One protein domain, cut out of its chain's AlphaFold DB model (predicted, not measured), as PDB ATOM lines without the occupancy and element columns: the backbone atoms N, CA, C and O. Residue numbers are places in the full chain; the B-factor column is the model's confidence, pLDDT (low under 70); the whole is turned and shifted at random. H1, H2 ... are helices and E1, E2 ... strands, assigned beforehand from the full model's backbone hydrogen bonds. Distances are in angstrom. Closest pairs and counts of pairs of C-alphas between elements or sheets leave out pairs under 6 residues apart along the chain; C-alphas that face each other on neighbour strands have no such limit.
ATOM      1  N   GLN A   2     119.058 112.595 151.172       86.31
ATOM      2  CA  GLN A   2     120.323 113.360 151.053       86.31
ATOM      3  C   GLN A   2     121.389 113.016 152.107       86.31
ATOM      4  O   GLN A   2     122.504 112.670 151.748       86.31
ATOM      5  N   LEU A   3     121.018 113.003 153.391       85.19
ATOM      6  CA  LEU A   3     121.938 112.686 154.493       85.19
ATOM      7  C   LEU A   3     122.643 111.326 154.346       85.19
ATOM      8  O   LEU A   3     123.781 111.182 154.777       85.19
ATOM      9  N   ALA A   4     121.977 110.334 153.745       86.12
ATOM     10  CA  ALA A   4     122.590 109.039 153.467       86.12
ATOM     11  C   ALA A   4     123.655 109.170 152.373       86.12
ATOM     12  O   ALA A   4     124.773 108.687 152.525       86.12
ATOM     13  N   ILE A   5     123.305 109.850 151.276       89.50
ATOM     14  CA  ILE A   5     124.190 110.053 150.125       89.50
ATOM     15  C   ILE A   5     125.428 110.855 150.545       89.50
ATOM     16  O   ILE A   5     126.537 110.486 150.168       89.50
ATOM     17  N   ASP A   6     125.264 111.880 151.383       90.69
ATOM     18  CA  ASP A   6     126.374 112.686 151.905       90.69
ATOM     19  C   ASP A   6     127.348 111.865 152.757       90.69
ATOM     20  O   ASP A   6     128.564 112.041 152.661       90.69
ATOM     21  N   GLU A   7     126.844 110.921 153.556       89.06
ATOM     22  CA  GLU A   7     127.710 110.044 154.345       89.06
ATOM     23  C   GLU A   7     128.521 109.095 153.449       89.06
ATOM     24  O   GLU A   7     129.719 108.901 153.671       89.06
ATOM     25  N   PHE A   8     127.915 108.561 152.383       90.25
ATOM     26  CA  PHE A   8     128.654 107.787 151.380       90.25
ATOM     27  C   PHE A   8     129.662 108.649 150.609       90.25
ATOM     28  O   PHE A   8     130.787 108.203 150.366       90.25
ATOM     29  N   GLN A   9     129.301 109.892 150.280       92.19
ATOM     30  CA  GLN A   9     130.185 110.850 149.614       92.19
ATOM     31  C   GLN A   9     131.432 111.128 150.456       92.19
ATOM     32  O   GLN A   9     132.547 111.091 149.942       92.19
ATOM     33  N   ARG A  10     131.270 111.315 151.771       91.75
ATOM     34  CA  ARG A  10     132.382 111.544 152.703       91.75
ATOM     35  C   ARG A  10     133.417 110.418 152.658       91.75
ATOM     36  O   ARG A  10     134.621 110.673 152.708       91.75
ATOM     37  N   VAL A  11     132.956 109.169 152.584       90.00
ATOM     38  CA  VAL A  11     133.829 107.991 152.475       90.00
ATOM     39  C   VAL A  11     134.502 107.943 151.101       90.00
ATOM     40  O   VAL A  11     135.718 107.761 151.027       90.00
ATOM     41  N   TYR A  12     133.736 108.162 150.030       91.19
ATOM     42  CA  TYR A  12     134.238 108.225 148.657       91.19
ATOM     43  C   TYR A  12     135.361 109.268 148.495       91.19
ATOM     44  O   TYR A  12     136.441 108.944 147.993       91.19
ATOM     45  N   ASP A  13     135.156 110.491 148.993       91.94
ATOM     46  CA  ASP A  13     136.126 111.588 148.896       91.94
ATOM     47  C   ASP A  13     137.423 111.265 149.644       91.94
ATOM     48  O   ASP A  13     138.523 111.523 149.146       91.94
ATOM     49  N   ALA A  14     137.317 110.646 150.823       91.31
ATOM     50  CA  ALA A  14     138.478 110.248 151.611       91.31
ATOM     51  C   ALA A  14     139.374 109.248 150.855       91.31
ATOM     52  O   ALA A  14     140.603 109.400 150.852       91.31
ATOM     53  N   TYR A  15     138.780 108.257 150.182       91.00
ATOM     54  CA  TYR A  15     139.524 107.307 149.350       91.00
ATOM     55  C   TYR A  15     140.140 107.978 148.123       91.00
ATOM     56  O   TYR A  15     141.324 107.771 147.832       91.00
ATOM     57  N   LEU A  16     139.377 108.833 147.440       90.12
ATOM     58  CA  LEU A  16     139.850 109.528 146.250       90.12
ATOM     59  C   LEU A  16     141.061 110.420 146.566       90.12
ATOM     60  O   LEU A  16     142.084 110.354 145.878       90.12
ATOM     61  N   GLU A  17     141.004 111.191 147.654       91.06
ATOM     62  CA  GLU A  17     142.105 112.051 148.093       91.06
ATOM     63  C   GLU A  17     143.336 111.252 148.544       91.06
ATOM     64  O   GLU A  17     144.477 111.611 148.219       91.06
ATOM     65  N   ALA A  18     143.144 110.124 149.234       91.44
ATOM     66  CA  ALA A  18     144.242 109.220 149.571       91.44
ATOM     67  C   ALA A  18     144.953 108.703 148.306       91.44
ATOM     68  O   ALA A  18     146.189 108.654 148.251       91.44
ATOM     69  N   CYS A  19     144.192 108.387 147.260       89.75
ATOM     70  CA  CYS A  19     144.728 107.916 145.991       89.75
ATOM     71  C   CYS A  19     145.413 109.009 145.173       89.75
ATOM     72  O   CYS A  19     146.516 108.782 144.663       89.75
ATOM     73  N   LYS A  20     144.853 110.223 145.134       88.56
ATOM     74  CA  LYS A  20     145.522 111.398 144.555       88.56
ATOM     75  C   LYS A  20     146.879 111.639 145.219       88.56
ATOM     76  O   LYS A  20     147.884 111.813 144.528       88.56
ATOM     77  N   ARG A  21     146.954 111.561 146.554       89.00
ATOM     78  CA  ARG A  21     148.220 111.691 147.303       89.00
ATOM     79  C   ARG A  21     149.228 110.594 146.950       89.00
ATOM     80  O   ARG A  21     150.401 110.903 146.738       89.00
ATOM     81  N   LYS A  22     148.797 109.330 146.850       87.44
ATOM     82  CA  LYS A  22     149.669 108.209 146.445       87.44
ATOM     83  C   LYS A  22     150.211 108.382 145.022       87.44
ATOM     84  O   LYS A  22     151.397 108.144 144.806       87.44
ATOM     85  N   ARG A  23     149.384 108.837 144.074       83.56
ATOM     86  CA  ARG A  23     149.794 109.098 142.682       83.56
ATOM     87  C   ARG A  23     150.799 110.244 142.569       83.56
ATOM     88  O   ARG A  23     151.819 110.076 141.906       83.56
ATOM     89  N   ARG A  24     150.580 111.350 143.296       84.69
ATOM     90  CA  ARG A  24     151.533 112.477 143.365       84.69
ATOM     91  C   ARG A  24     152.918 112.031 143.843       84.69
ATOM     92  O   ARG A  24     153.914 112.403 143.238       84.69
ATOM     93  N   ARG A  25     152.988 111.170 144.866       84.69
ATOM     94  CA  ARG A  25     154.263 110.600 145.357       84.69
ATOM     95  C   ARG A  25     154.991 109.733 144.323       84.69
ATOM     96  O   ARG A  25     156.199 109.578 144.427       84.69
ATOM     97  N   ARG A  26     154.273 109.158 143.352       83.12
ATOM     98  CA  ARG A  26     154.827 108.306 142.285       83.12
ATOM     99  C   ARG A  26     155.161 109.074 141.000       83.12
ATOM    100  O   ARG A  26     155.573 108.448 140.033       83.12
ATOM    101  N   GLY A  27     154.959 110.396 140.962       75.81
ATOM    102  CA  GLY A  27     155.231 111.209 139.772       75.81
ATOM    103  C   GLY A  27     154.308 110.926 138.576       75.81
ATOM    104  O   GLY A  27     154.649 111.283 137.454       75.81
ATOM    105  N   GLN A  28     153.152 110.283 138.784       69.88
ATOM    106  CA  GLN A  28     152.164 110.072 137.719       69.88
ATOM    107  C   GLN A  28     151.358 111.353 137.457       69.88
ATOM    108  O   GLN A  28     150.819 111.953 138.390       69.88
ATOM    109  N   VAL A  29     151.248 111.739 136.182       59.38
ATOM    110  CA  VAL A  29     150.451 112.889 135.729       59.38
ATOM    111  C   VAL A  29     148.959 112.607 135.945       59.38
ATOM    112  O   VAL A  29     148.464 111.523 135.632       59.38
ATOM    113  N   LEU A  30     148.242 113.585 136.503       55.56
ATOM    114  CA  LEU A  30     146.788 113.561 136.659       55.56
ATOM    115  C   LEU A  30     146.134 113.784 135.290       55.56
ATOM    116  O   LEU A  30     146.041 114.918 134.834       55.56
ATOM    117  N   PHE A  31     145.659 112.720 134.647       45.38
ATOM    118  CA  PHE A  31     144.562 112.850 133.686       45.38
ATOM    119  C   PHE A  31     143.264 112.806 134.495       45.38
ATOM    120  O   PHE A  31     142.694 111.746 134.745       45.38
ATOM    121  N   GLU A  32     142.858 113.961 135.016       51.00
ATOM    122  CA  GLU A  32     141.519 114.133 135.568       51.00
ATOM    123  C   GLU A  32     140.585 114.317 134.364       51.00
ATOM    124  O   GLU A  32     140.486 115.412 133.819       51.00
ATOM    125  N   LYS A  33     139.923 113.243 133.906       48.44
ATOM    126  CA  LYS A  33     138.631 113.438 133.231       48.44
ATOM    127  C   LYS A  33     137.753 114.102 134.288       48.44
ATOM    128  O   LYS A  33     137.605 113.550 135.383       48.44
ATOM    129  N   SER A  34     137.287 115.317 134.030       44.62
ATOM    130  CA  SER A  34     136.529 116.045 135.035       44.62
ATOM    131  C   SER A  34     135.221 115.298 135.306       44.62
ATOM    132  O   SER A  34     134.662 114.649 134.422       44.62
ATOM    133  N   LEU A  35     134.718 115.381 136.538       43.84
ATOM    134  CA  LEU A  35     133.377 114.893 136.882       43.84
ATOM    135  C   LEU A  35     132.332 115.443 135.891       43.84
ATOM    136  O   LEU A  35     131.396 114.743 135.521       43.84
ATOM    137  N   LEU A  36     132.545 116.675 135.413       41.25
ATOM    138  CA  LEU A  36     131.742 117.314 134.378       41.25
ATOM    139  C   LEU A  36     131.818 116.571 133.039       41.25
ATOM    140  O   LEU A  36     130.772 116.377 132.441       41.25
ATOM    141  N   ASP A  37     132.979 116.086 132.598       46.78
ATOM    142  CA  ASP A  37     133.110 115.342 131.332       46.78
ATOM    143  C   ASP A  37     132.336 114.016 131.364       46.78
ATOM    144  O   ASP A  37     131.680 113.654 130.389       46.78
ATOM    145  N   ALA A  38     132.339 113.324 132.508       49.12
ATOM    146  CA  ALA A  38     131.519 112.128 132.716       49.12
ATOM    147  C   ALA A  38     130.011 112.459 132.777       49.12
ATOM    148  O   ALA A  38     129.188 111.719 132.242       49.12
ATOM    149  N   ILE A  39     129.644 113.598 133.380       45.62
ATOM    150  CA  ILE A  39     128.262 114.107 133.418       45.62
ATOM    151  C   ILE A  39     127.783 114.558 132.023       45.62
ATOM    152  O   ILE A  39     126.608 114.386 131.696       45.62
ATOM    153  N   PHE A  40     128.658 115.133 131.192       44.06
ATOM    154  CA  PHE A  40     128.341 115.571 129.829       44.06
ATOM    155  C   PHE A  40     128.157 114.380 128.877       44.06
ATOM    156  O   PHE A  40     127.166 114.368 128.149       44.06
ATOM    157  N   GLU A  41     129.019 113.357 128.946       51.41
ATOM    158  CA  GLU A  41     128.852 112.100 128.188       51.41
ATOM    159  C   GLU A  41     127.549 111.364 128.597       51.41
ATOM    160  O   GLU A  41     126.831 110.841 127.742       51.41
ATOM    161  N   GLU A  42     127.167 111.376 129.884       51.94
ATOM    162  CA  GLU A  42     125.892 110.790 130.339       51.94
ATOM    163  C   GLU A  42     124.651 111.634 130.002       51.94
ATOM    164  O   GLU A  42     123.580 111.061 129.803       51.94
ATOM    165  N   ASN A  43     124.747 112.967 129.908       46.59
ATOM    166  CA  ASN A  43     123.613 113.806 129.492       46.59
ATOM    167  C   ASN A  43     123.182 113.500 128.053       46.59
ATOM    168  O   ASN A  43     121.985 113.499 127.777       46.59
ATOM    169  N   GLU A  44     124.119 113.197 127.157       43.44
ATOM    170  CA  GLU A  44     123.798 112.807 125.780       43.44
ATOM    171  C   GLU A  44     123.090 111.441 125.737       43.44
ATOM    172  O   GLU A  44     122.079 111.279 125.052       43.44
ATOM    173  N   TYR A  45     123.532 110.480 126.558       42.19
ATOM    174  CA  TYR A  45     122.897 109.163 126.670       42.19
ATOM    175  C   TYR A  45     121.525 109.215 127.365       42.19
ATOM    176  O   TYR A  45     120.596 108.534 126.941       42.19
ATOM    177  N   PHE A  46     121.368 110.040 128.405       39.94
ATOM    178  CA  PHE A  46     120.103 110.220 129.122       39.94
ATOM    179  C   PHE A  46     119.068 110.970 128.274       39.94
ATOM    180  O   PHE A  46     117.913 110.562 128.228       39.94
ATOM    181  N   GLN A  47     119.469 112.018 127.544       40.41
ATOM    182  CA  GLN A  47     118.584 112.705 126.593       40.41
ATOM    183  C   GLN A  47     118.188 111.796 125.425       40.41
ATOM    184  O   GLN A  47     117.057 111.874 124.957       40.41
ATOM    185  N   LYS A  48     119.075 110.894 124.992       38.72
ATOM    186  CA  LYS A  48     118.751 109.863 124.002       38.72
ATOM    187  C   LYS A  48     117.740 108.841 124.539       38.72
ATOM    188  O   LYS A  48     116.743 108.585 123.878       38.72
ATOM    189  N   TRP A  49     117.939 108.344 125.763       31.94
ATOM    190  CA  TRP A  49     117.011 107.416 126.427       31.94
ATOM    191  C   TRP A  49     115.625 108.029 126.680       31.94
ATOM    192  O   TRP A  49     114.617 107.353 126.535       31.94
ATOM    193  N   LYS A  90     124.826 112.090 162.442       71.00
ATOM    194  CA  LYS A  90     125.054 110.677 162.085       71.00
ATOM    195  C   LYS A  90     123.822 110.101 161.393       71.00
ATOM    196  O   LYS A  90     122.747 110.059 161.986       71.00
ATOM    197  N   TRP A  91     123.967 109.677 160.138       79.75
ATOM    198  CA  TRP A  91     122.898 108.975 159.431       79.75
ATOM    199  C   TRP A  91     122.630 107.617 160.098       79.75
ATOM    200  O   TRP A  91     123.556 106.838 160.325       79.75
ATOM    201  N   ASP A  92     121.363 107.355 160.423       82.31
ATOM    202  CA  ASP A  92     120.886 106.069 160.930       82.31
ATOM    203  C   ASP A  92     120.030 105.382 159.847       82.31
ATOM    204  O   ASP A  92     118.942 105.885 159.529       82.31
ATOM    205  N   PRO A  93     120.489 104.248 159.277       80.62
ATOM    206  CA  PRO A  93     119.751 103.517 158.248       80.62
ATOM    207  C   PRO A  93     118.424 102.931 158.748       80.62
ATOM    208  O   PRO A  93     117.552 102.645 157.930       80.62
ATOM    209  N   PHE A  94     118.246 102.768 160.064       82.19
ATOM    210  CA  PHE A  94     117.029 102.211 160.661       82.19
ATOM    211  C   PHE A  94     116.077 103.280 161.200       82.19
ATOM    212  O   PHE A  94     115.037 102.959 161.779       82.19
ATOM    213  N   SER A  95     116.390 104.558 160.984       81.94
ATOM    214  CA  SER A  95     115.511 105.639 161.404       81.94
ATOM    215  C   SER A  95     114.182 105.572 160.653       81.94
ATOM    216  O   SER A  95     114.130 105.661 159.422       81.94
ATOM    217  N   ALA A  96     113.079 105.531 161.404       75.19
ATOM    218  CA  ALA A  96     111.716 105.557 160.868       75.19
ATOM    219  C   ALA A  96     111.412 106.797 159.998       75.19
ATOM    220  O   ALA A  96     110.385 106.836 159.317       75.19
ATOM    221  N   ARG A  97     112.273 107.826 160.024       73.81
ATOM    222  CA  ARG A  97     112.195 109.001 159.141       73.81
ATOM    223  C   ARG A  97     112.621 108.695 157.702       73.81
ATOM    224  O   ARG A  97     112.123 109.341 156.787       73.81
ATOM    225  N   TYR A  98     113.552 107.763 157.497       73.75
ATOM    226  CA  TYR A  98     114.137 107.479 156.179       73.75
ATOM    227  C   TYR A  98     113.646 106.171 155.559       73.75
ATOM    228  O   TYR A  98     113.856 105.951 154.370       73.75
ATOM    229  N   ILE A  99     112.979 105.322 156.340       79.44
ATOM    230  CA  ILE A  99     112.337 104.108 155.838       79.44
ATOM    231  C   ILE A  99     111.054 104.495 155.093       79.44
ATOM    232  O   ILE A  99     110.208 105.212 155.633       79.44
ATOM    233  N   MET A 100     110.902 104.007 153.857       80.44
ATOM    234  CA  MET A 100     109.659 104.158 153.099       80.44
ATOM    235  C   MET A 100     108.485 103.541 153.859       80.44
ATOM    236  O   MET A 100     108.543 102.389 154.288       80.44
ATOM    237  N   ARG A 101     107.405 104.310 153.999       78.25
ATOM    238  CA  ARG A 101     106.199 103.902 154.721       78.25
ATOM    239  C   ARG A 101     105.112 103.521 153.723       78.25
ATOM    240  O   ARG A 101     104.258 104.335 153.400       78.25
ATOM    241  N   SER A 102     105.158 102.290 153.229       83.31
ATOM    242  CA  SER A 102     104.034 101.689 152.511       83.31
ATOM    243  C   SER A 102     103.851 100.253 152.974       83.31
ATOM    244  O   SER A 102     104.821  99.523 153.181       83.31
ATOM    245  N   ILE A 103     102.590  99.871 153.147       84.62
ATOM    246  CA  ILE A 103     102.182  98.489 153.401       84.62
ATOM    247  C   ILE A 103     101.838  97.760 152.099       84.62
ATOM    248  O   ILE A 103     101.692  96.545 152.102       84.62
ATOM    249  N   TRP A 104     101.748  98.471 150.974       89.25
ATOM    250  CA  TRP A 104     101.430  97.893 149.675       89.25
ATOM    251  C   TRP A 104     102.707  97.436 148.968       89.25
ATOM    252  O   TRP A 104     103.640  98.214 148.747       89.25
ATOM    253  N   PHE A 105     102.771  96.151 148.626       92.00
ATOM    254  CA  PHE A 105     103.922  95.573 147.944       92.00
ATOM    255  C   PHE A 105     103.536  94.388 147.055       92.00
ATOM    256  O   PHE A 105     102.482  93.769 147.212       92.00
ATOM    257  N   TYR A 106     104.433  94.064 146.130       92.75
ATOM    258  CA  TYR A 106     104.448  92.803 145.402       92.75
ATOM    259  C   TYR A 106     105.406  91.836 146.087       92.75
ATOM    260  O   TYR A 106     106.541  92.201 146.407       92.75
ATOM    261  N   GLY A 107     104.967  90.603 146.305       93.12
ATOM    262  CA  GLY A 107     105.782  89.557 146.897       93.12
ATOM    263  C   GLY A 107     105.996  88.388 145.946       93.12
ATOM    264  O   GLY A 107     105.080  87.968 145.238       93.12
ATOM    265  N   TYR A 108     107.214  87.848 145.933       92.88
ATOM    266  CA  TYR A 108     107.543  86.637 145.179       92.88
ATOM    267  C   TYR A 108     108.785  85.944 145.749       92.88
ATOM    268  O   TYR A 108     109.634  86.564 146.395       92.88
ATOM    269  N   ARG A 109     108.906  84.635 145.514       93.06
ATOM    270  CA  ARG A 109     110.142  83.893 145.805       93.06
ATOM    271  C   ARG A 109     111.108  84.077 144.644       93.06
ATOM    272  O   ARG A 109     110.710  83.937 143.497       93.06
ATOM    273  N   GLY A 110     112.369  84.362 144.930       92.06
ATOM    274  CA  GLY A 110     113.379  84.590 143.906       92.06
ATOM    275  C   GLY A 110     114.789  84.303 144.399       92.06
ATOM    276  O   GLY A 110     115.004  83.587 145.379       92.06
ATOM    277  N   SER A 111     115.764  84.868 143.694       92.56
ATOM    278  CA  SER A 111     117.183  84.731 144.014       92.56
ATOM    279  C   SER A 111     117.819  86.050 144.421       92.56
ATOM    280  O   SER A 111     117.264  87.117 144.161       92.56
ATOM    281  N   LEU A 112     119.031  85.974 144.974       94.88
ATOM    282  CA  LEU A 112     119.924  87.130 145.049       94.88
ATOM    283  C   LEU A 112     120.159  87.713 143.643       94.88
ATOM    284  O   LEU A 112     120.217  86.980 142.646       94.88
ATOM    285  N   THR A 113     120.262  89.040 143.558       93.19
ATOM    286  CA  THR A 113     120.585  89.765 142.316       93.19
ATOM    287  C   THR A 113     122.086  89.852 142.058       93.19
ATOM    288  O   THR A 113     122.491  90.236 140.965       93.19
ATOM    289  N   GLU A 114     122.893  89.418 143.021       91.56
ATOM    290  CA  GLU A 114     124.341  89.285 142.932       91.56
ATOM    291  C   GLU A 114     124.770  87.813 143.088       91.56
ATOM    292  O   GLU A 114     124.043  87.013 143.698       91.56
ATOM    293  N   PRO A 115     125.933  87.422 142.537       93.62
ATOM    294  CA  PRO A 115     126.527  86.117 142.802       93.62
ATOM    295  C   PRO A 115     126.639  85.851 144.314       93.62
ATOM    296  O   PRO A 115     127.032  86.750 145.052       93.62
ATOM    297  N   PRO A 116     126.323  84.633 144.796       94.88
ATOM    298  CA  PRO A 116     126.126  83.387 144.041       94.88
ATOM    299  C   PRO A 116     124.707  83.142 143.481       94.88
ATOM    300  O   PRO A 116     124.396  82.015 143.102       94.88
ATOM    301  N   CYS A 117     123.844  84.160 143.376       90.88
ATOM    302  CA  CYS A 117     122.519  84.063 142.737       90.88
ATOM    303  C   CYS A 117     121.589  83.006 143.369       90.88
ATOM    304  O   CYS A 117     120.757  82.408 142.685       90.88
ATOM    305  N   THR A 118     121.722  82.748 144.670       93.50
ATOM    306  CA  THR A 118     121.031  81.635 145.334       93.50
ATOM    307  C   THR A 118     119.516  81.884 145.471       93.50
ATOM    308  O   THR A 118     119.126  82.987 145.870       93.50
ATOM    309  N   PRO A 119     118.642  80.891 145.195       90.81
ATOM    310  CA  PRO A 119     117.182  81.055 145.149       90.81
ATOM    311  C   PRO A 119     116.485  80.897 146.517       90.81
ATOM    312  O   PRO A 119     115.568  80.091 146.667       90.81
ATOM    313  N   PHE A 120     116.926  81.634 147.541       92.38
ATOM    314  CA  PHE A 120     116.319  81.588 148.886       92.38
ATOM    315  C   PHE A 120     115.614  82.886 149.303       92.38
ATOM    316  O   PHE A 120     115.137  82.990 150.433       92.38
ATOM    317  N   VAL A 121     115.541  83.882 148.418       94.62
ATOM    318  CA  VAL A 121     115.040  85.214 148.768       94.62
ATOM    319  C   VAL A 121     113.519  85.256 148.652       94.62
ATOM    320  O   VAL A 121     112.947  84.815 147.657       94.62
ATOM    321  N   GLN A 122     112.860  85.818 149.663       95.19
ATOM    322  CA  GLN A 122     111.465  86.247 149.575       95.19
ATOM    323  C   GLN A 122     111.459  87.758 149.358       95.19
ATOM    324  O   GLN A 122     111.753  88.525 150.274       95.19
ATOM    325  N   TRP A 123     111.190  88.179 148.130       94.69
ATOM    326  CA  TRP A 123     111.186  89.585 147.760       94.69
ATOM    327  C   TRP A 123     109.897  90.260 148.219       94.69
ATOM    328  O   TRP A 123     108.818  89.678 148.122       94.69
ATOM    329  N   ARG A 124     110.025  91.505 148.684       93.44
ATOM    330  CA  ARG A 124     108.920  92.442 148.903       93.44
ATOM    331  C   ARG A 124     109.271  93.743 148.200       93.44
ATOM    332  O   ARG A 124     110.192  94.439 148.619       93.44
ATOM    333  N   ILE A 125     108.578  94.027 147.108       92.75
ATOM    334  CA  ILE A 125     108.787  95.220 146.293       92.75
ATOM    335  C   ILE A 125     107.662  96.194 146.604       92.75
ATOM    336  O   ILE A 125     106.523  95.955 146.213       92.75
ATOM    337  N   ILE A 126     107.980  97.259 147.336       91.62
ATOM    338  CA  ILE A 126     107.026  98.329 147.638       91.62
ATOM    339  C   ILE A 126     106.531  98.934 146.319       91.62
ATOM    340  O   ILE A 126     107.330  99.200 145.422       91.62
ATOM    341  N   ASP A 127     105.220  99.124 146.198       87.62
ATOM    342  CA  ASP A 127     104.587  99.607 144.962       87.62
ATOM    343  C   ASP A 127     104.747 101.118 144.730       87.62
ATOM    344  O   ASP A 127     104.575 101.607 143.616       87.62
ATOM    345  N   THR A 128     105.102 101.849 145.783       85.50
ATOM    346  CA  THR A 128     105.279 103.296 145.781       85.50
ATOM    347  C   THR A 128     106.772 103.630 145.690       85.50
ATOM    348  O   THR A 128     107.528 103.268 146.596       85.50
ATOM    349  N   PRO A 129     107.234 104.316 144.631       86.25
ATOM    350  CA  PRO A 129     108.646 104.650 144.479       86.25
ATOM    351  C   PRO A 129     109.082 105.777 145.428       86.25
ATOM    352  O   PRO A 129     108.320 106.694 145.735       86.25
ATOM    353  N   MET A 130     110.354 105.755 145.838       84.56
ATOM    354  CA  MET A 130     110.989 106.897 146.503       84.56
ATOM    355  C   MET A 130     111.395 107.947 145.465       84.56
ATOM    356  O   MET A 130     111.996 107.613 144.444       84.56
ATOM    357  N   LEU A 131     111.137 109.219 145.762       84.12
ATOM    358  CA  LEU A 131     111.549 110.335 144.915       84.12
ATOM    359  C   LEU A 131     112.948 110.835 145.296       84.12
ATOM    360  O   LEU A 131     113.278 110.974 146.476       84.12
ATOM    361  N   LEU A 132     113.754 111.123 144.276       83.69
ATOM    362  CA  LEU A 132     115.085 111.717 144.382       83.69
ATOM    363  C   LEU A 132     115.203 112.886 143.411       83.69
ATOM    364  O   LEU A 132     114.680 112.823 142.297       83.69
ATOM    365  N   SER A 133     115.929 113.928 143.811       87.06
ATOM    366  CA  SER A 133     116.306 114.994 142.887       87.06
ATOM    367  C   SER A 133     117.312 114.477 141.853       87.06
ATOM    368  O   SER A 133     117.992 113.461 142.045       87.06
ATOM    369  N   ARG A 134     117.447 115.198 140.741       84.69
ATOM    370  CA  ARG A 134     118.424 114.858 139.702       84.69
ATOM    371  C   ARG A 134     119.852 114.878 140.248       84.69
ATOM    372  O   ARG A 134     120.637 113.985 139.948       84.69
ATOM    373  N   GLU A 135     120.171 115.870 141.070       85.88
ATOM    374  CA  GLU A 135     121.479 116.043 141.706       85.88
ATOM    375  C   GLU A 135     121.797 114.852 142.614       85.88
ATOM    376  O   GLU A 135     122.903 114.318 142.557       85.88
ATOM    377  N   GLN A 136     120.807 114.370 143.371       86.25
ATOM    378  CA  GLN A 136     120.938 113.179 144.215       86.25
ATOM    379  C   GLN A 136     121.253 111.924 143.403       86.25
ATOM    380  O   GLN A 136     122.128 111.146 143.782       86.25
ATOM    381  N   ILE A 137     120.567 111.726 142.273       87.31
ATOM    382  CA  ILE A 137     120.818 110.584 141.383       87.31
ATOM    383  C   ILE A 137     122.232 110.657 140.798       87.31
ATOM    384  O   ILE A 137     122.930 109.644 140.765       87.31
ATOM    385  N   LEU A 138     122.675 111.838 140.359       87.31
ATOM    386  CA  LEU A 138     124.019 112.025 139.804       87.31
ATOM    387  C   LEU A 138     125.109 111.801 140.860       87.31
ATOM    388  O   LEU A 138     126.093 111.113 140.585       87.31
ATOM    389  N   GLN A 139     124.917 112.322 142.073       88.75
ATOM    390  CA  GLN A 139     125.822 112.092 143.200       88.75
ATOM    391  C   GLN A 139     125.927 110.592 143.510       88.75
ATOM    392  O   GLN A 139     127.028 110.043 143.567       88.75
ATOM    393  N   LEU A 140     124.787 109.900 143.616       89.50
ATOM    394  CA  LEU A 140     124.745 108.461 143.872       89.50
ATOM    395  C   LEU A 140     125.445 107.655 142.767       89.50
ATOM    396  O   LEU A 140     126.255 106.782 143.071       89.50
ATOM    397  N   LYS A 141     125.174 107.956 141.492       88.56
ATOM    398  CA  LYS A 141     125.845 107.317 140.351       88.56
ATOM    399  C   LYS A 141     127.356 107.508 140.396       88.56
ATOM    400  O   LYS A 141     128.094 106.542 140.224       88.56
ATOM    401  N   SER A 142     127.816 108.732 140.663       88.31
ATOM    402  CA  SER A 142     129.245 109.030 140.766       88.31
ATOM    403  C   SER A 142     129.913 108.168 141.834       88.31
ATOM    404  O   SER A 142     130.957 107.568 141.573       88.31
ATOM    405  N   ILE A 143     129.292 108.062 143.012       90.94
ATOM    406  CA  ILE A 143     129.786 107.209 144.096       90.94
ATOM    407  C   ILE A 143     129.809 105.743 143.644       90.94
ATOM    408  O   ILE A 143     130.827 105.076 143.793       90.94
ATOM    409  N   LEU A 144     128.724 105.229 143.057       89.94
ATOM    410  CA  LEU A 144     128.616 103.815 142.682       89.94
ATOM    411  C   LEU A 144     129.573 103.396 141.562       89.94
ATOM    412  O   LEU A 144     130.038 102.255 141.567       89.94
ATOM    413  N   PHE A 145     129.851 104.264 140.590       88.62
ATOM    414  CA  PHE A 145     130.619 103.897 139.394       88.62
ATOM    415  C   PHE A 145     132.110 104.201 139.524       88.62
ATOM    416  O   PHE A 145     132.930 103.434 139.024       88.62
ATOM    417  N   ASN A 146     132.478 105.256 140.255       86.69
ATOM    418  CA  ASN A 146     133.857 105.748 140.290       86.69
ATOM    419  C   ASN A 146     134.586 105.472 141.613       86.69
ATOM    420  O   ASN A 146     135.695 105.967 141.817       86.69
ATOM    421  N   HIS A 147     133.981 104.718 142.537       89.44
ATOM    422  CA  HIS A 147     134.610 104.432 143.826       89.44
ATOM    423  C   HIS A 147     135.909 103.629 143.663       89.44
ATOM    424  O   HIS A 147     135.989 102.666 142.894       89.44
ATOM    425  N   VAL A 148     136.921 104.017 144.441       89.50
ATOM    426  CA  VAL A 148     138.227 103.357 144.511       89.50
ATOM    427  C   VAL A 148     138.495 102.840 145.917       89.50
ATOM    428  O   VAL A 148     138.120 103.463 146.907       89.50
ATOM    429  N   GLY A 149     139.162 101.694 146.002       87.75
ATOM    430  CA  GLY A 149     139.548 101.082 147.266       87.75
ATOM    431  C   GLY A 149     140.758 101.759 147.907       87.75
ATOM    432  O   GLY A 149     141.374 102.682 147.368       87.75
ATOM    433  N   SER A 150     141.165 101.244 149.067       87.06
ATOM    434  CA  SER A 150     142.388 101.678 149.759       87.06
ATOM    435  C   SER A 150     143.663 101.426 148.939       87.06
ATOM    436  O   SER A 150     144.669 102.124 149.109       87.06
ATOM    437  N   ASP A 151     143.623 100.455 148.031       88.56
ATOM    438  CA  ASP A 151     144.657 100.097 147.062       88.56
ATOM    439  C   ASP A 151     144.641 100.971 145.795       88.56
ATOM    440  O   ASP A 151     145.559 100.878 144.981       88.56
ATOM    441  N   CYS A 152     143.670 101.881 145.675       88.12
ATOM    442  CA  CYS A 152     143.436 102.749 144.522       88.12
ATOM    443  C   CYS A 152     143.006 102.032 143.245       88.12
ATOM    444  O   CYS A 152     143.096 102.620 142.163       88.12
ATOM    445  N   ASN A 153     142.514 100.801 143.370       88.88
ATOM    446  CA  ASN A 153     141.845 100.118 142.277       88.88
ATOM    447  C   ASN A 153     140.347 100.464 142.291       88.88
ATOM    448  O   ASN A 153     139.769 100.614 143.375       88.88
ATOM    449  N   PRO A 154     139.705 100.614 141.118       88.44
ATOM    450  CA  PRO A 154     138.254 100.740 141.042       88.44
ATOM    451  C   PRO A 154     137.580  99.543 141.712       88.44
ATOM    452  O   PRO A 154     137.976  98.400 141.485       88.44
ATOM    453  N   THR A 155     136.563  99.799 142.530       88.06
ATOM    454  CA  THR A 155     135.794  98.733 143.200       88.06
ATOM    455  C   THR A 155     134.460  98.462 142.524       88.06
ATOM    456  O   THR A 155     133.781  97.501 142.870       88.06
ATOM    457  N   SER A 156     134.041  99.338 141.611       85.12
ATOM    458  CA  SER A 156     132.775  99.180 140.911       85.12
ATOM    459  C   SER A 156     132.874  98.105 139.834       85.12
ATOM    460  O   SER A 156     133.843  98.047 139.081       85.12
ATOM    461  N   VAL A 157     131.832  97.281 139.739       82.25
ATOM    462  CA  VAL A 157     131.649  96.257 138.696       82.25
ATOM    463  C   VAL A 157     130.557  96.656 137.701       82.25
ATOM    464  O   VAL A 157     129.941  95.802 137.065       82.25
ATOM    465  N   HIS A 158     130.267  97.956 137.595       83.06
ATOM    466  CA  HIS A 158     129.198  98.445 136.736       83.06
ATOM    467  C   HIS A 158     129.433  98.061 135.261       83.06
ATOM    468  O   HIS A 158     130.550  98.100 134.748       83.06
ATOM    469  N   PHE A 159     128.357  97.728 134.552       79.81
ATOM    470  CA  PHE A 159     128.364  97.437 133.122       79.81
ATOM    471  C   PHE A 159     127.411  98.396 132.412       79.81
ATOM    472  O   PHE A 159     126.257  98.531 132.811       79.81
ATOM    473  N   LYS A 160     127.895  99.090 131.371       80.88
ATOM    474  CA  LYS A 160     127.114 100.079 130.595       80.88
ATOM    475  C   LYS A 160     126.365 101.099 131.477       80.88
ATOM    476  O   LYS A 160     125.183 101.355 131.272       80.88
ATOM    477  N   GLY A 161     127.049 101.648 132.484       77.56
ATOM    478  CA  GLY A 161     126.469 102.651 133.392       77.56
ATOM    479  C   GLY A 161     125.391 102.116 134.344       77.56
ATOM    480  O   GLY A 161     124.542 102.880 134.794       77.56
ATOM    481  N   SER A 162     125.388 100.812 134.640       82.81
ATOM    482  CA  SER A 162     124.469 100.201 135.603       82.81
ATOM    483  C   SER A 162     125.163  99.145 136.460       82.81
ATOM    484  O   SER A 162     126.027  98.409 135.987       82.81
ATOM    485  N   VAL A 163     124.759  99.053 137.725       89.19
ATOM    486  CA  VAL A 163     125.110  97.952 138.643       89.19
ATOM    487  C   VAL A 163     123.946  96.972 138.835       89.19
ATOM    488  O   VAL A 163     124.060  96.008 139.586       89.19
ATOM    489  N   ALA A 164     122.811  97.208 138.173       91.06
ATOM    490  CA  ALA A 164     121.630  96.367 138.294       91.06
ATOM    491  C   ALA A 164     121.724  95.139 137.377       91.06
ATOM    492  O   ALA A 164     122.039  95.246 136.189       91.06
ATOM    493  N   ARG A 165     121.388  93.965 137.921       89.44
ATOM    494  CA  ARG A 165     121.220  92.729 137.146       89.44
ATOM    495  C   ARG A 165     120.045  92.882 136.158       89.44
ATOM    496  O   ARG A 165     118.984  93.338 136.578       89.44
ATOM    497  N   PRO A 166     120.181  92.458 134.883       89.81
ATOM    498  CA  PRO A 166     119.081  92.489 133.917       89.81
ATOM    499  C   PRO A 166     117.874  91.653 134.352       89.81
ATOM    500  O   PRO A 166     118.029  90.650 135.059       89.81
ATOM    501  N   ILE A 167     116.690  92.008 133.845       89.06
ATOM    502  CA  ILE A 167     115.455  91.244 134.063       89.06
ATOM    503  C   ILE A 167     115.667  89.793 133.625       89.06
ATOM    504  O   ILE A 167     116.155  89.497 132.532       89.06
ATOM    505  N   GLN A 168     115.317  88.870 134.516       88.75
ATOM    506  CA  GLN A 168     115.406  87.442 134.261       88.75
ATOM    507  C   GLN A 168     114.047  86.960 133.756       88.75
ATOM    508  O   GLN A 168     113.045  87.087 134.447       88.75
ATOM    509  N   HIS A 169     114.011  86.379 132.560       80.19
ATOM    510  CA  HIS A 169     112.765  85.988 131.889       80.19
ATOM    511  C   HIS A 169     112.154  84.680 132.420       80.19
ATOM    512  O   HIS A 169     111.258  84.122 131.788       80.19
ATOM    513  N   ASN A 170     112.628  84.156 133.554       68.94
ATOM    514  CA  ASN A 170     112.103  82.909 134.092       68.94
ATOM    515  C   ASN A 170     110.745  83.160 134.768       68.94
ATOM    516  O   ASN A 170     110.680  83.665 135.887       68.94
ATOM    517  N   ARG A 171     109.658  82.838 134.056       60.38
ATOM    518  CA  ARG A 171     108.259  83.146 134.414       60.38
ATOM    519  C   ARG A 171     107.633  82.177 135.426       60.38
ATOM    520  O   ARG A 171     106.416  82.111 135.526       60.38
ATOM    521  N   THR A 172     108.427  81.388 136.144       68.62
ATOM    522  CA  THR A 172     107.905  80.317 137.012       68.62
ATOM    523  C   THR A 172     107.528  80.770 138.421       68.62
ATOM    524  O   THR A 172     107.161  79.930 139.235       68.62
ATOM    525  N   TYR A 173     107.681  82.051 138.756       77.62
ATOM    526  CA  TYR A 173     107.392  82.538 140.102       77.62
ATOM    527  C   TYR A 173     106.001  83.150 140.174       77.62
ATOM    528  O   TYR A 173     105.700  84.103 139.456       77.62
ATOM    529  N   ASP A 174     105.191  82.637 141.095       87.25
ATOM    530  CA  ASP A 174     103.934  83.268 141.464       87.25
ATOM    531  C   ASP A 174     104.228  84.603 142.154       87.25
ATOM    532  O   ASP A 174     104.922  84.668 143.177       87.25
ATOM    533  N   VAL A 175     103.705  85.677 141.568       90.38
ATOM    534  CA  VAL A 175     103.771  87.029 142.120       90.38
ATOM    535  C   VAL A 175     102.415  87.344 142.733       90.38
ATOM    536  O   VAL A 175     101.394  87.272 142.052       90.38
ATOM    537  N   HIS A 176     102.402  87.726 144.007       90.81
ATOM    538  CA  HIS A 176     101.206  88.254 144.657       90.81
ATOM    539  C   HIS A 176     101.349  89.759 144.867       90.81
ATOM    540  O   HIS A 176     102.447  90.263 145.091       90.81
ATOM    541  N   ARG A 177     100.230  90.476 144.804       91.31
ATOM    542  CA  ARG A 177     100.132  91.895 145.146       91.31
ATOM    543  C   ARG A 177      99.263  92.011 146.386       91.31
ATOM    544  O   ARG A 177      98.157  91.479 146.376       91.31
ATOM    545  N   CYS A 178      99.732  92.715 147.408       86.38
ATOM    546  CA  CYS A 178      98.896  93.004 148.564       86.38
ATOM    547  C   CYS A 178      97.756  93.951 148.176       86.38
ATOM    548  O   CYS A 178      97.948  94.958 147.492       86.38
ATOM    549  N   THR A 179      96.566  93.617 148.642       84.31
ATOM    550  CA  THR A 179      95.318  94.346 148.470       84.31
ATOM    551  C   THR A 179      94.744  94.685 149.834       84.31
ATOM    552  O   THR A 179      95.164  94.152 150.857       84.31
ATOM    553  N   CYS A 180      93.775  95.596 149.874       84.00
ATOM    554  CA  CYS A 180      93.157  96.029 151.128       84.00
ATOM    555  C   CYS A 180      92.640  94.860 151.975       84.00
ATOM    556  O   CYS A 180      92.739  94.892 153.196       84.00
ATOM    557  N   ARG A 181      92.178  93.787 151.325       82.50
ATOM    558  CA  ARG A 181      91.685  92.588 152.006       82.50
ATOM    559  C   ARG A 181      92.770  91.830 152.763       82.50
ATOM    560  O   ARG A 181      92.453  91.226 153.775       82.50
ATOM    561  N   ASP A 182      94.020  91.894 152.309       84.50
ATOM    562  CA  ASP A 182      95.148  91.208 152.949       84.50
ATOM    563  C   ASP A 182      95.544  91.842 154.297       84.50
ATOM    564  O   ASP A 182      96.342  91.268 155.033       84.50
ATOM    565  N   PHE A 183      94.988  93.015 154.625       85.19
ATOM    566  CA  PHE A 183      95.251  93.748 155.867       85.19
ATOM    567  C   PHE A 183      94.027  93.901 156.774       85.19
ATOM    568  O   PHE A 183      94.146  94.529 157.825       85.19
ATOM    569  N   LEU A 184      92.864  93.367 156.388       84.50
ATOM    570  CA  LEU A 184      91.695  93.358 157.267       84.50
ATOM    571  C   LEU A 184      91.925  92.382 158.420       84.50
ATOM    572  O   LEU A 184      92.376  91.257 158.199       84.50
ATOM    573  N   SER A 185      91.586  92.791 159.641       84.00
ATOM    574  CA  SER A 185      91.570  91.858 160.768       84.00
ATOM    575  C   SER A 185      90.421  90.849 160.639       84.00
ATOM    576  O   SER A 185      89.444  91.072 159.911       84.00
ATOM    577  N   ASP A 186      90.509  89.742 161.378       85.75
ATOM    578  CA  ASP A 186      89.425  88.753 161.453       85.75
ATOM    579  C   ASP A 186      88.117  89.392 161.963       85.75
ATOM    580  O   ASP A 186      87.037  89.095 161.452       85.75
ATOM    581  N   GLU A 187      88.221  90.321 162.918       85.38
ATOM    582  CA  GLU A 187      87.095  91.078 163.484       85.38
ATOM    583  C   GLU A 187      86.459  92.006 162.438       85.38
ATOM    584  O   GLU A 187      85.254  91.945 162.197       85.38
ATOM    585  N   GLU A 188      87.267  92.793 161.720       80.69
ATOM    586  CA  GLU A 188      86.778  93.698 160.671       80.69
ATOM    587  C   GLU A 188      86.127  92.939 159.507       80.69
ATOM    588  O   GLU A 188      85.129  93.393 158.927       80.69
ATOM    589  N   THR A 189      86.684  91.772 159.179       80.06
ATOM    590  CA  THR A 189      86.149  90.867 158.160       80.06
ATOM    591  C   THR A 189      84.808  90.283 158.594       80.06
ATOM    592  O   THR A 189      83.893  90.189 157.774       80.06
ATOM    593  N   PHE A 190      84.657  89.925 159.872       80.06
ATOM    594  CA  PHE A 190      83.409  89.402 160.427       80.06
ATOM    595  C   PHE A 190      82.295  90.461 160.455       80.06
ATOM    596  O   PHE A 190      81.165  90.178 160.056       80.06
ATOM    597  N   GLU A 191      82.612  91.689 160.868       78.19
ATOM    598  CA  GLU A 191      81.629  92.765 161.031       78.19
ATOM    599  C   GLU A 191      81.171  93.384 159.705       78.19
ATOM    600  O   GLU A 191      79.979  93.597 159.478       78.19
ATOM    601  N   THR A 192      82.118  93.704 158.818       72.69
ATOM    602  CA  THR A 192      81.833  94.472 157.592       72.69
ATOM    603  C   THR A 192      81.833  93.615 156.326       72.69
ATOM    604  O   THR A 192      81.427  94.077 155.249       72.69
ATOM    605  N   GLY A 193      82.262  92.353 156.429       70.06
ATOM    606  CA  GLY A 193      82.600  91.533 155.271       70.06
ATOM    607  C   GLY A 193      83.708  92.178 154.432       70.06
ATOM    608  O   GLY A 193      84.421  93.083 154.853       70.06
TER     609      GLY A 193
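AT A GLANCE: This is residues 2 to 49 and 90 to 193 of the 206 residues of the protein "Hypothetical protein" of Ditylum brightwellii (UniProt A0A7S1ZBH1). A loose, rod-like model has a small helical group, H1, H2 and H3, toward one end, a two-stranded hairpin, E1 and E2, beyond it, and two short helices, H4 and H5, at the far end. H3 packs on residues 2 to 12 of the long helix H1, and residues 43 to 49 of H2 stick out. The 152 printed residues include five named helices and two named strands in the order H1 H2 E1 E2 H3 H4 H5; the sheet E1 - E2 is antiparallel and the class mostly helix. The radius of gyration of the C-alphas is 21.6 A, and the spans are 78 by 38 by 33 A.

IN THESE COORDINATES: E1 is residues 105 to 110, 15.0 A, and E2 residues 121 to 126, 15.4 A. H1, residues 2 to 25, runs 34.5 A from C-alpha 2 at (120.323, 113.360, 151.053). H2 is residues 35 to 49, 20.8 A; H3 residues 134 to 146, 17.9 A; H4 residues 180 to 183. H5, residues 186 to 193, ends at C-alpha 193 (82.600, 91.533, 155.271).

HOW THE PARTS SIT: E1 and E2 form a hairpin at 159 degrees, with N 106 and O 125 2.8 A apart, within hydrogen-bond range. Residues 106 to 107 of E1 also pair antiparallel with residues 176 to 177. E1 and H3 are apart. H1 touches H3 with residues 2 to 12 alone, the closest C-alphas being those of Tyr 12 and Ile 143, 6.5 A, at a steep tilt of 40 degrees, the same way. H2 and H3 are close but not clearly touching, with the closest C-alphas, of Ile 39 and Leu 138, 7.9 A apart. H4 and H5 are only just apart, closest 8.5 A. Every O i to N i+4 pair is within hydrogen-bond range in H1, H3 and H5; in H2 10 of 11 are, and H4 is too short for such a pair.

THE WHOLE: The C-alphas farthest apart, of Gly 27 and Glu 191, are 78.8 A apart. Residues 50 to 89 are not printed, and C-alphas 49 and 90 are 36.7 A apart across the cut. The link H3 to H4 is long, 33 residues. Residues 28 to 49 and 170 to 172 have pLDDT under 70.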